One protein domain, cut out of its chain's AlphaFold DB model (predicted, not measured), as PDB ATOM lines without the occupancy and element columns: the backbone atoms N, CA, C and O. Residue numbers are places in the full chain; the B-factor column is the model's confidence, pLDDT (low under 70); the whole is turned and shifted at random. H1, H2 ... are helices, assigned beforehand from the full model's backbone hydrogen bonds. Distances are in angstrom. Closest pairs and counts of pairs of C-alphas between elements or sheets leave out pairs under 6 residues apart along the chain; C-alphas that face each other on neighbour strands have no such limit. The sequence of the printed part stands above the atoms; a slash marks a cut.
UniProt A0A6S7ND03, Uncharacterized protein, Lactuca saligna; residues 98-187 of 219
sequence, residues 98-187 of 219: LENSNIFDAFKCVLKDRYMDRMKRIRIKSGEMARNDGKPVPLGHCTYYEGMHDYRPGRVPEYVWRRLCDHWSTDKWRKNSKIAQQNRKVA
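Overview. This is residues 98 to 187 of the 219 residues of an uncharacterized protein of Lactuca saligna (UniProt A0A6S7ND03). One long helix, H1, sticks out as an arm with residues 98 to 118; past its other end the loop of residues 133 to 157 folds back, and H2 and H3 meet near their ends as an L. The 90 printed residues hold three named helices, H1, H2, H3 in that order, and no named strand: all helix. The whole is loose, radius of gyration of the C-alphas 15.4 A, spanning 53 by 36 by 21 A.

Arrangement. Start at H1, residues 98 to 132, with a kink of 28 degrees near residue 114. H2, residues 158 to 169, and H3, residues 171 to 185, are each apart from H1. H2 and H3 are close but not clearly touching, about perpendicular at 77 degrees; their closest C-alphas, Trp 168 and Arg 174, are 6.6 A apart. Every O i to N i+4 pair is within hydrogen-bond range in H2 and H3, and 29 of 31 in H1.

Along the chain. Find C-alpha 98 at (83.072, 72.928, 33.477); H1 runs 50.3 A from there. H2 spans 16.3 A; H3 runs 21.2 A to C-alpha 185 at (55.593, 64.946, 7.495).

Size, cuts and confidence. The printed part has no cut. H1 to H2 is a long link, H2 to H3 a tight one. Look for pLDDT under 70 at 12 residues, among them 98 to 101 and 184 to 187.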
ATOM      1  N   LEU A  98      83.185  73.443  34.843       55.69
ATOM      2  CA  LEU A  98      83.072  72.928  33.477       55.69
ATOM      3  C   LEU A  98      82.188  71.672  33.377       55.69
ATOM      4  O   LEU A  98      81.338  71.585  32.495       55.69
ATOM      5  N   GLU A  99      82.342  70.715  34.297       57.19
ATOM      6  CA  GLU A  99      81.493  69.512  34.350       57.19
ATOM      7  C   GLU A  99      80.050  69.890  34.707       57.19
ATOM      8  O   GLU A  99      79.108  69.360  34.121       57.19
ATOM      9  N   ASN A 100      79.872  70.892  35.575       63.59
ATOM     10  CA  ASN A 100      78.561  71.456  35.890       63.59
ATOM     11  C   ASN A 100      77.907  72.159  34.700       63.59
ATOM     12  O   ASN A 100      76.705  71.989  34.507       63.59
ATOM     13  N   SER A 101      78.670  72.903  33.889       66.31
ATOM     14  CA  SER A 101      78.137  73.503  32.661       66.31
ATOM     15  C   SER A 101      77.663  72.422  31.700       66.31
ATOM     16  O   SER A 101      76.530  72.477  31.242       66.31
ATOM     17  N   ASN A 102      78.467  71.381  31.475       74.19
ATOM     18  CA  ASN A 102      78.108  70.297  30.558       74.19
ATOM     19  C   ASN A 102      76.881  69.504  31.036       74.19
ATOM     20  O   ASN A 102      76.015  69.167  30.231       74.19
ATOM     21  N   ILE A 103      76.775  69.228  32.339       72.88
ATOM     22  CA  ILE A 103      75.603  68.562  32.930       72.88
ATOM     23  C   ILE A 103      74.363  69.456  32.814       72.88
ATOM     24  O   ILE A 103      73.282  68.980  32.462       72.88
ATOM     25  N   PHE A 104      74.506  70.754  33.076       66.62
ATOM     26  CA  PHE A 104      73.413  71.714  32.970       66.62
ATOM     27  C   PHE A 104      72.970  71.936  31.520       66.62
ATOM     28  O   PHE A 104      71.772  72.027  31.247       66.62
ATOM     29  N   ASP A 105      73.904  71.950  30.575       71.56
ATOM     30  CA  ASP A 105      73.627  72.048  29.146       71.56
ATOM     31  C   ASP A 105      72.968  70.772  28.623       71.56
ATOM     32  O   ASP A 105      71.959  70.854  27.924       71.56
ATOM     33  N   ALA A 106      73.438  69.592  29.039       70.75
ATOM     34  CA  ALA A 106      72.774  68.325  28.741       70.75
ATOM     35  C   ALA A 106      71.338  68.298  29.295       70.75
ATOM     36  O   ALA A 106      70.401  67.930  28.582       70.75
ATOM     37  N   PHE A 107      71.136  68.762  30.530       66.75
ATOM     38  CA  PHE A 107      69.809  68.903  31.129       66.75
ATOM     39  C   PHE A 107      68.921  69.882  30.348       66.75
ATOM     40  O   PHE A 107      67.771  69.559  30.040       66.75
ATOM     41  N   LYS A 108      69.447  71.047  29.948       72.44
ATOM     42  CA  LYS A 108      68.741  72.004  29.082       72.44
ATOM     43  C   LYS A 108      68.379  71.395  27.732       72.44
ATOM     44  O   LYS A 108      67.279  71.655  27.249       72.44
ATOM     45  N   CYS A 109      69.260  70.610  27.118       70.00
ATOM     46  CA  CYS A 109      68.986  69.922  25.858       70.00
ATOM     47  C   CYS A 109      67.834  68.924  26.017       70.00
ATOM     48  O   CYS A 109      66.851  69.012  25.284       70.00
ATOM     49  N   VAL A 110      67.876  68.078  27.051       69.69
ATOM     50  CA  VAL A 110      66.780  67.144  27.360       69.69
ATOM     51  C   VAL A 110      65.470  67.891  27.616       69.69
ATOM     52  O   VAL A 110      64.417  67.491  27.111       69.69
ATOM     53  N   LEU A 111      65.513  68.997  28.366       71.56
ATOM     54  CA  LEU A 111      64.337  69.832  28.587       71.56
ATOM     55  C   LEU A 111      63.816  70.429  27.283       71.56
ATOM     56  O   LEU A 111      62.615  70.359  27.058       71.56
ATOM     57  N   LYS A 112      64.671  70.974  26.412       71.06
ATOM     58  CA  LYS A 112      64.265  71.547  25.116       71.06
ATOM     59  C   LYS A 112      63.576  70.505  24.235       71.06
ATOM     60  O   LYS A 112      62.500  70.788  23.702       71.06
ATOM     61  N   ASP A 113      64.134  69.300  24.161       66.00
ATOM     62  CA  ASP A 113      63.578  68.203  23.367       66.00
ATOM     63  C   ASP A 113      62.206  67.776  23.898       66.00
ATOM     64  O   ASP A 113      61.216  67.705  23.165       66.00
ATOM     65  N   ARG A 114      62.107  67.560  25.214       77.19
ATOM     66  CA  ARG A 114      60.865  67.102  25.855       77.19
ATOM     67  C   ARG A 114      59.822  68.200  26.013       77.19
ATOM     68  O   ARG A 114      58.630  67.895  26.105       77.19
ATOM     69  N   TYR A 115      60.233  69.464  26.042       79.50
ATOM     70  CA  TYR A 115      59.340  70.609  26.192       79.50
ATOM     71  C   TYR A 115      58.362  70.688  25.024       79.50
ATOM     72  O   TYR A 115      57.162  70.870  25.241       79.50
ATOM     73  N   MET A 116      58.839  70.465  23.798       77.75
ATOM     74  CA  MET A 116      57.984  70.477  22.609       77.75
ATOM     75  C   MET A 116      56.914  69.384  22.658       77.75
ATOM     76  O   MET A 116      55.739  69.666  22.397       77.75
ATOM     77  N   ASP A 117      57.282  68.172  23.072       82.25
ATOM     78  CA  ASP A 117      56.344  67.057  23.252       82.25
ATOM     79  C   ASP A 117      55.344  67.322  24.378       82.25
ATOM     80  O   ASP A 117      54.142  67.074  24.235       82.25
ATOM     81  N   ARG A 118      55.821  67.857  25.507       85.31
ATOM     82  CA  ARG A 118      54.964  68.202  26.645       85.31
ATOM     83  C   ARG A 118      53.940  69.256  26.244       85.31
ATOM     84  O   ARG A 118      52.751  69.059  26.484       85.31
ATOM     85  N   MET A 119      54.379  70.312  25.568       88.75
ATOM     86  CA  MET A 119      53.497  71.368  25.079       88.75
ATOM     87  C   MET A 119      52.516  70.853  24.024       88.75
ATOM     88  O   MET A 119      51.340  71.207  24.067       88.75
ATOM     89  N   LYS A 120      52.946  69.954  23.128       88.50
ATOM     90  CA  LYS A 120      52.043  69.290  22.173       88.50
ATOM     91  C   LYS A 120      50.924  68.534  22.895       88.50
ATOM     92  O   LYS A 120      49.761  68.719  22.548       88.50
ATOM     93  N   ARG A 121      51.256  67.727  23.907       90.88
ATOM     94  CA  ARG A 121      50.262  66.969  24.688       90.88
ATOM     95  C   ARG A 121      49.280  67.875  25.425       90.88
ATOM     96  O   ARG A 121      48.090  67.588  25.434       90.88
ATOM     97  N   ILE A 122      49.763  68.973  26.004       92.81
ATOM     98  CA  ILE A 122      48.906  69.949  26.693       92.81
ATOM     99  C   ILE A 122      47.905  70.572  25.707       92.81
ATOM    100  O   ILE A 122      46.722  70.666  26.027       92.81
ATOM    101  N   ARG A 123      48.344  70.932  24.492       93.81
ATOM    102  CA  ARG A 123      47.447  71.473  23.457       93.81
ATOM    103  C   ARG A 123      46.406  70.462  22.977       93.81
ATOM    104  O   ARG A 123      45.248  70.832  22.841       93.81
ATOM    105  N   ILE A 124      46.792  69.196  22.790       93.38
ATOM    106  CA  ILE A 124      45.848  68.119  22.437       93.38
ATOM    107  C   ILE A 124      44.781  67.978  23.519       93.38
ATOM    108  O   ILE A 124      43.597  68.017  23.210       93.38
ATOM    109  N   LYS A 125      45.191  67.903  24.790       95.00
ATOM    110  CA  LYS A 125      44.260  67.789  25.917       95.00
ATOM    111  C   LYS A 125      43.288  68.969  25.991       95.00
ATOM    112  O   LYS A 125      42.110  68.777  26.257       95.00
ATOM    113  N   SER A 126      43.771  70.182  25.735       95.12
ATOM    114  CA  SER A 126      42.916  71.364  25.634       95.12
ATOM    115  C   SER A 126      41.883  71.220  24.506       95.12
ATOM    116  O   SER A 126      40.696  71.423  24.737       95.12
ATOM    117  N   GLY A 127      42.298  70.782  23.313       94.19
ATOM    118  CA  GLY A 127      41.379  70.519  22.200       94.19
ATOM    119  C   GLY A 127      40.368  69.400  22.482       94.19
ATOM    120  O   GLY A 127      39.227  69.470  22.033       94.19
ATOM    121  N   GLU A 128      40.746  68.382  23.259       94.38
ATOM    122  CA  GLU A 128      39.818  67.352  23.737       94.38
ATOM    123  C   GLU A 128      38.747  67.935  24.660       94.38
ATOM    124  O   GLU A 128      37.579  67.603  24.488       94.38
ATOM    125  N   MET A 129      39.123  68.827  25.581       95.50
ATOM    126  CA  MET A 129      38.168  69.534  26.441       95.50
ATOM    127  C   MET A 129      37.204  70.389  25.608       95.50
ATOM    128  O   MET A 129      35.996  70.269  25.770       95.50
ATOM    129  N   ALA A 130      37.724  71.162  24.650       94.94
ATOM    130  CA  ALA A 130      36.900  71.966  23.748       94.94
ATOM    131  C   ALA A 130      35.896  71.122  22.957       94.94
ATOM    132  O   ALA A 130      34.730  71.484  22.809       94.94
ATOM    133  N   ARG A 131      36.339  69.966  22.466       94.44
ATOM    134  CA  ARG A 131      35.495  69.025  21.730       94.44
ATOM    135  C   ARG A 131      34.435  68.369  22.613       94.44
ATOM    136  O   ARG A 131      33.320  68.174  22.142       94.44
ATOM    137  N   ASN A 132      34.763  68.036  23.863       94.12
ATOM    138  CA  ASN A 132      33.783  67.515  24.820       94.12
ATOM    139  C   ASN A 132      32.666  68.539  25.091       94.12
ATOM    140  O   ASN A 132      31.520  68.143  25.265       94.12
ATOM    141  N   ASP A 133      32.981  69.833  25.003       94.44
ATOM    142  CA  ASP A 133      32.022  70.944  25.077       94.44
ATOM    143  C   ASP A 133      31.341  71.259  23.725       94.44
ATOM    144  O   ASP A 133      30.678  72.285  23.566       94.44
ATOM    145  N   GLY A 134      31.512  70.403  22.712       92.00
ATOM    146  CA  GLY A 134      30.866  70.532  21.403       92.00
ATOM    147  C   GLY A 134      31.537  71.508  20.432       92.00
ATOM    148  O   GLY A 134      30.975  71.796  19.374       92.00
ATOM    149  N   LYS A 135      32.737  72.025  20.732       92.38
ATOM    150  CA  LYS A 135      33.477  72.872  19.779       92.38
ATOM    151  C   LYS A 135      33.988  72.038  18.592       92.38
ATOM    152  O   LYS A 135      34.434  70.905  18.787       92.38
ATOM    153  N   PRO A 136      34.018  72.602  17.368       91.25
ATOM    154  CA  PRO A 136      34.454  71.899  16.160       91.25
ATOM    155  C   PRO A 136      35.990  71.811  16.066       91.25
ATOM    156  O   PRO A 136      36.607  72.316  15.129       91.25
ATOM    157  N   VAL A 137      36.631  71.183  17.054       89.38
ATOM    158  CA  VAL A 137      38.085  70.967  17.078       89.38
ATOM    159  C   VAL A 137      38.403  69.566  16.536       89.38
ATOM    160  O   VAL A 137      37.876  68.581  17.062       89.38
ATOM    161  N   PRO A 138      39.269  69.429  15.508       86.56
ATOM    162  CA  PRO A 138      39.639  68.122  14.967       86.56
ATOM    163  C   PRO A 138      40.274  67.197  16.014       86.56
ATOM    164  O   PRO A 138      40.971  67.639  16.931       86.56
ATOM    165  N   LEU A 139      40.103  65.883  15.848       82.94
ATOM    166  CA  LEU A 139      40.735  64.904  16.731       82.94
ATOM    167  C   LEU A 139      42.267  65.017  16.666       82.94
ATOM    168  O   LEU A 139      42.855  65.083  15.587       82.94
ATOM    169  N   GLY A 140      42.922  65.042  17.829       81.38
ATOM    170  CA  GLY A 140      44.380  65.159  17.916       81.38
ATOM    171  C   GLY A 140      44.932  66.518  17.467       81.38
ATOM    172  O   GLY A 140      46.142  66.642  17.243       81.38
ATOM    173  N   HIS A 141      44.078  67.538  17.328       85.44
ATOM    174  CA  HIS A 141      44.510  68.883  16.973       85.44
ATOM    175  C   HIS A 141      45.475  69.431  18.030       85.44
ATOM    176  O   HIS A 141      45.186  69.447  19.223       85.44
ATOM    177  N   CYS A 142      46.665  69.843  17.589       83.62
ATOM    178  CA  CYS A 142      47.769  70.213  18.479       83.62
ATOM    179  C   CYS A 142      48.347  71.606  18.194       83.62
ATOM    180  O   CYS A 142      49.442  71.931  18.665       83.62
ATOM    181  N   THR A 143      47.631  72.413  17.413       87.69
ATOM    182  CA  THR A 143      47.904  73.832  17.141       87.69
ATOM    183  C   THR A 143      46.949  74.723  17.924       87.69
ATOM    184  O   THR A 143      45.983  74.235  18.503       87.69
ATOM    185  N   TYR A 144      47.255  76.020  17.965       89.56
ATOM    186  CA  TYR A 144      46.336  77.015  18.507       89.56
ATOM    187  C   TYR A 144      45.010  77.001  17.736       89.56
ATOM    188  O   TYR A 144      45.012  76.860  16.511       89.56
ATOM    189  N   TYR A 145      43.912  77.192  18.460       90.75
ATOM    190  CA  TYR A 145      42.565  77.367  17.929       90.75
ATOM    191  C   TYR A 145      41.860  78.496  18.693       90.75
ATOM    192  O   TYR A 145      42.229  78.818  19.823       90.75
ATOM    193  N   GLU A 146      40.862  79.119  18.072       90.31
ATOM    194  CA  GLU A 146      40.124  80.211  18.711       90.31
ATOM    195  C   GLU A 146      39.346  79.717  19.940       90.31
ATOM    196  O   GLU A 146      38.711  78.663  19.902       90.31
ATOM    197  N   GLY A 147      39.417  80.472  21.039       90.00
ATOM    198  CA  GLY A 147      38.809  80.098  22.325       90.00
ATOM    199  C   GLY A 147      39.634  79.125  23.179       90.00
ATOM    200  O   GLY A 147      39.177  78.678  24.224       90.00
ATOM    201  N   MET A 148      40.874  78.803  22.792       93.94
ATOM    202  CA  MET A 148      41.744  77.883  23.546       93.94
ATOM    203  C   MET A 148      42.039  78.327  24.994       93.94
ATOM    204  O   MET A 148      42.335  77.492  25.852       93.94
ATOM    205  N   HIS A 149      41.927  79.626  25.286       94.25
ATOM    206  CA  HIS A 149      42.111  80.197  26.624       94.25
ATOM    207  C   HIS A 149      41.156  79.595  27.664       94.25
ATOM    208  O   HIS A 149      41.575  79.372  28.802       94.25
ATOM    209  N   ASP A 150      39.935  79.253  27.252       94.56
ATOM    210  CA  ASP A 150      38.883  78.735  28.135       94.56
ATOM    211  C   ASP A 150      39.115  77.260  28.501       94.56
ATOM    212  O   ASP A 150      38.689  76.770  29.545       94.56
ATOM    213  N   TYR A 151      39.879  76.545  27.673       94.75
ATOM    214  CA  TYR A 151      40.096  75.103  27.779       94.75
ATOM    215  C   TYR A 151      41.453  74.771  28.392       94.75
ATOM    216  O   TYR A 151      42.291  74.090  27.788       94.75
ATOM    217  N   ARG A 152      41.680  75.263  29.611       95.06
ATOM    218  CA  ARG A 152      42.927  75.061  30.360       95.06
ATOM    219  C   ARG A 152      43.023  73.655  30.962       95.06
ATOM    220  O   ARG A 152      42.223  73.302  31.829       95.06
ATOM    221  N   PRO A 153      44.076  72.877  30.658       93.50
ATOM    222  CA  PRO A 153      44.329  71.633  31.377       93.50
ATOM    223  C   PRO A 153      44.717  71.900  32.839       93.50
ATOM    224  O   PRO A 153      45.646  72.660  33.096       93.50
ATOM    225  N   GLY A 154      44.095  71.206  33.800       89.44
ATOM    226  CA  GLY A 154      44.291  71.458  35.243       89.44
ATOM    227  C   GLY A 154      45.728  71.342  35.779       89.44
ATOM    228  O   GLY A 154      46.024  71.868  36.842       89.44
ATOM    229  N   ARG A 155      46.652  70.714  35.034       85.38
ATOM    230  CA  ARG A 155      48.088  70.659  35.382       85.38
ATOM    231  C   ARG A 155      48.851  71.953  35.052       85.38
ATOM    232  O   ARG A 155      50.046  72.024  35.321       85.38
ATOM    233  N   VAL A 156      48.209  72.928  34.406       88.50
ATOM    234  CA  VAL A 156      48.828  74.188  33.983       88.50
ATOM    235  C   VAL A 156      48.220  75.342  34.789       88.50
ATOM    236  O   VAL A 156      46.997  75.519  34.767       88.50
ATOM    237  N   PRO A 157      49.036  76.151  35.488       93.19
ATOM    238  CA  PRO A 157      48.555  77.362  36.146       93.19
ATOM    239  C   PRO A 157      47.900  78.327  35.151       93.19
ATOM    240  O   PRO A 157      48.313  78.418  33.996       93.19
ATOM    241  N   GLU A 158      46.875  79.057  35.589       90.50
ATOM    242  CA  GLU A 158      46.060  79.904  34.707       90.50
ATOM    243  C   GLU A 158      46.873  80.996  34.010       90.50
ATOM    244  O   GLU A 158      46.807  81.137  32.789       90.50
ATOM    245  N   TYR A 159      47.701  81.720  34.762       90.56
ATOM    246  CA  TYR A 159      48.533  82.784  34.199       90.56
ATOM    247  C   TYR A 159      49.536  82.245  33.164       90.56
ATOM    248  O   TYR A 159      49.766  82.880  32.135       90.56
ATOM    249  N   VAL A 160      50.091  81.048  33.397       91.25
ATOM    250  CA  VAL A 160      50.988  80.370  32.448       91.25
ATOM    251  C   VAL A 160      50.219  79.981  31.195       91.25
ATOM    252  O   VAL A 160      50.702  80.200  30.085       91.25
ATOM    253  N   TRP A 161      49.016  79.428  31.358       94.12
ATOM    254  CA  TRP A 161      48.175  79.027  30.238       94.12
ATOM    255  C   TRP A 161      47.833  80.202  29.325       94.12
ATOM    256  O   TRP A 161      48.014  80.087  28.112       94.12
ATOM    257  N   ARG A 162      47.421  81.339  29.900       92.19
ATOM    258  CA  ARG A 162      47.123  82.553  29.128       92.19
ATOM    259  C   ARG A 162      48.330  83.014  28.317       92.19
ATOM    260  O   ARG A 162      48.224  83.092  27.100       92.19
ATOM    261  N   ARG A 163      49.497  83.167  28.955       93.12
ATOM    262  CA  ARG A 163      50.731  83.584  28.263       93.12
ATOM    263  C   ARG A 163      51.142  82.626  27.145       93.12
ATOM    264  O   ARG A 163      51.642  83.060  26.109       93.12
ATOM    265  N   LEU A 164      50.962  81.319  27.345       92.12
ATOM    266  CA  LEU A 164      51.235  80.324  26.307       92.12
ATOM    267  C   LEU A 164      50.267  80.462  25.130       92.12
ATOM    268  O   LEU A 164      50.706  80.416  23.982       92.12
ATOM    269  N   CYS A 165      48.977  80.655  25.405       93.06
ATOM    270  CA  CYS A 165      47.972  80.874  24.373       93.06
ATOM    271  C   CYS A 165      48.236  82.175  23.602       93.06
ATOM    272  O   CYS A 165      48.241  82.128  22.375       93.06
ATOM    273  N   ASP A 166      48.584  83.272  24.281       92.69
ATOM    274  CA  ASP A 166      48.984  84.539  23.649       92.69
ATOM    275  C   ASP A 166      50.201  84.350  22.734       92.69
ATOM    276  O   ASP A 166      50.261  84.860  21.619       92.69
ATOM    277  N   HIS A 167      51.184  83.564  23.177       90.88
ATOM    278  CA  HIS A 167      52.356  83.268  22.363       90.88
ATOM    279  C   HIS A 167      51.998  82.445  21.113       90.88
ATOM    280  O   HIS A 167      52.496  82.722  20.016       90.88
ATOM    281  N   TRP A 168      51.135  81.436  21.257       91.62
ATOM    282  CA  TRP A 168      50.715  80.566  20.153       91.62
ATOM    283  C   TRP A 168      49.687  81.209  19.216       91.62
ATOM    284  O   TRP A 168      49.574  80.776  18.066       91.62
ATOM    285  N   SER A 169      48.961  82.231  19.672       91.81
ATOM    286  CA  SER A 169      48.014  82.979  18.846       91.81
ATOM    287  C   SER A 169      48.729  83.866  17.823       91.81
ATOM    288  O   SER A 169      48.157  84.134  16.769       91.81
ATOM    289  N   THR A 170      49.995  84.233  18.065       92.31
ATOM    290  CA  THR A 170      50.786  85.051  17.134       92.31
ATOM    291  C   THR A 170      50.951  84.408  15.753       92.31
ATOM    292  O   THR A 170      51.266  83.220  15.613       92.31
ATOM    293  N   ASP A 171      50.855  85.224  14.701       90.12
ATOM    294  CA  ASP A 171      51.048  84.776  13.314       90.12
ATOM    295  C   ASP A 171      52.413  84.134  13.081       90.12
ATOM    296  O   ASP A 171      52.530  83.143  12.355       90.12
ATOM    297  N   LYS A 172      53.457  84.685  13.713       88.88
ATOM    298  CA  LYS A 172      54.821  84.152  13.633       88.88
ATOM    299  C   LYS A 172      54.861  82.710  14.128       88.88
ATOM    300  O   LYS A 172      55.406  81.842  13.444       88.88
ATOM    301  N   TRP A 173      54.261  82.437  15.286       89.50
ATOM    302  CA  TRP A 173      54.224  81.085  15.828       89.50
ATOM    303  C   TRP A 173      53.370  80.155  14.964       89.50
ATOM    304  O   TRP A 173      53.820  79.056  14.634       89.50
ATOM    305  N   ARG A 174      52.182  80.598  14.525       85.50
ATOM    306  CA  ARG A 174      51.287  79.800  13.666       85.50
ATOM    307  C   ARG A 174      51.976  79.375  12.362       85.50
ATOM    308  O   ARG A 174      51.946  78.192  12.010       85.50
ATOM    309  N   LYS A 175      52.655  80.307  11.681       85.25
ATOM    310  CA  LYS A 175      53.422  80.036  10.449       85.25
ATOM    311  C   LYS A 175      54.557  79.044  10.704       85.25
ATOM    312  O   LYS A 175      54.640  78.024  10.021       85.25
ATOM    313  N   ASN A 176      55.368  79.284  11.734       81.50
ATOM    314  CA  ASN A 176      56.486  78.404  12.079       81.50
ATOM    315  C   ASN A 176      56.019  77.003  12.491       81.50
ATOM    316  O   ASN A 176      56.631  76.008  12.109       81.50
ATOM    317  N   SER A 177      54.912  76.905  13.228       80.69
ATOM    318  CA  SER A 177      54.315  75.629  13.616       80.69
ATOM    319  C   SER A 177      53.837  74.846  12.392       80.69
ATOM    320  O   SER A 177      54.105  73.648  12.298       80.69
ATOM    321  N   LYS A 178      53.181  75.509  11.427       81.81
ATOM    322  CA  LYS A 178      52.746  74.878  10.172       81.81
ATOM    323  C   LYS A 178      53.938  74.329   9.381       81.81
ATOM    324  O   LYS A 178      53.915  73.157   9.011       81.81
ATOM    325  N   ILE A 179      54.995  75.127   9.211       77.00
ATOM    326  CA  ILE A 179      56.233  74.710   8.526       77.00
ATOM    327  C   ILE A 179      56.883  73.529   9.262       77.00
ATOM    328  O   ILE A 179      57.180  72.505   8.658       77.00
ATOM    329  N   ALA A 180      57.033  73.609  10.586       73.44
ATOM    330  CA  ALA A 180      57.637  72.539  11.379       73.44
ATOM    331  C   ALA A 180      56.816  71.237  11.369       73.44
ATOM    332  O   ALA A 180      57.366  70.147  11.542       73.44
ATOM    333  N   GLN A 181      55.493  71.318  11.222       74.00
ATOM    334  CA  GLN A 181      54.647  70.141  11.033       74.00
ATOM    335  C   GLN A 181      54.799  69.556   9.633       74.00
ATOM    336  O   GLN A 181      54.868  68.337   9.506       74.00
ATOM    337  N   GLN A 182      54.863  70.403   8.606       73.44
ATOM    338  CA  GLN A 182      55.094  69.968   7.232       73.44
ATOM    339  C   GLN A 182      56.455  69.284   7.106       73.44
ATOM    340  O   GLN A 182      56.494  68.144   6.664       73.44
ATOM    341  N   ASN A 183      57.528  69.890   7.619       72.62
ATOM    342  CA  ASN A 183      58.876  69.312   7.591       72.62
ATOM    343  C   ASN A 183      58.941  67.944   8.281       72.62
ATOM    344  O   ASN A 183      59.617  67.044   7.805       72.62
ATOM    345  N   ARG A 184      58.185  67.751   9.370       65.31
ATOM    346  CA  ARG A 184      58.083  66.447  10.043       65.31
ATOM    347  C   ARG A 184      57.271  65.405   9.271       65.31
ATOM    348  O   ARG A 184      57.410  64.223   9.555       65.31
ATOM    349  N   LYS A 185      56.401  65.828   8.353       65.25
ATOM    350  CA  LYS A 185      55.593  64.946   7.495       65.25
ATOM    351  C   LYS A 185      56.289  64.589   6.180       65.25
ATOM    352  O   LYS A 185      55.793  63.712   5.483       65.25
ATOM    353  N   VAL A 186      57.395  65.250   5.828       56.22
ATOM    354  CA  VAL A 186      58.182  64.892   4.643       56.22
ATOM    355  C   VAL A 186      58.942  63.599   4.945       56.22
ATOM    356  O   VAL A 186      59.950  63.597   5.653       56.22
ATOM    357  N   ALA A 187      58.418  62.484   4.443       53.16
ATOM    358  CA  ALA A 187      59.194  61.266   4.273       53.16
ATOM    359  C   ALA A 187      60.148  61.449   3.084       53.16
ATOM    360  O   ALA A 187      59.815  62.143   2.118       53.16
TER     361      ALA A 187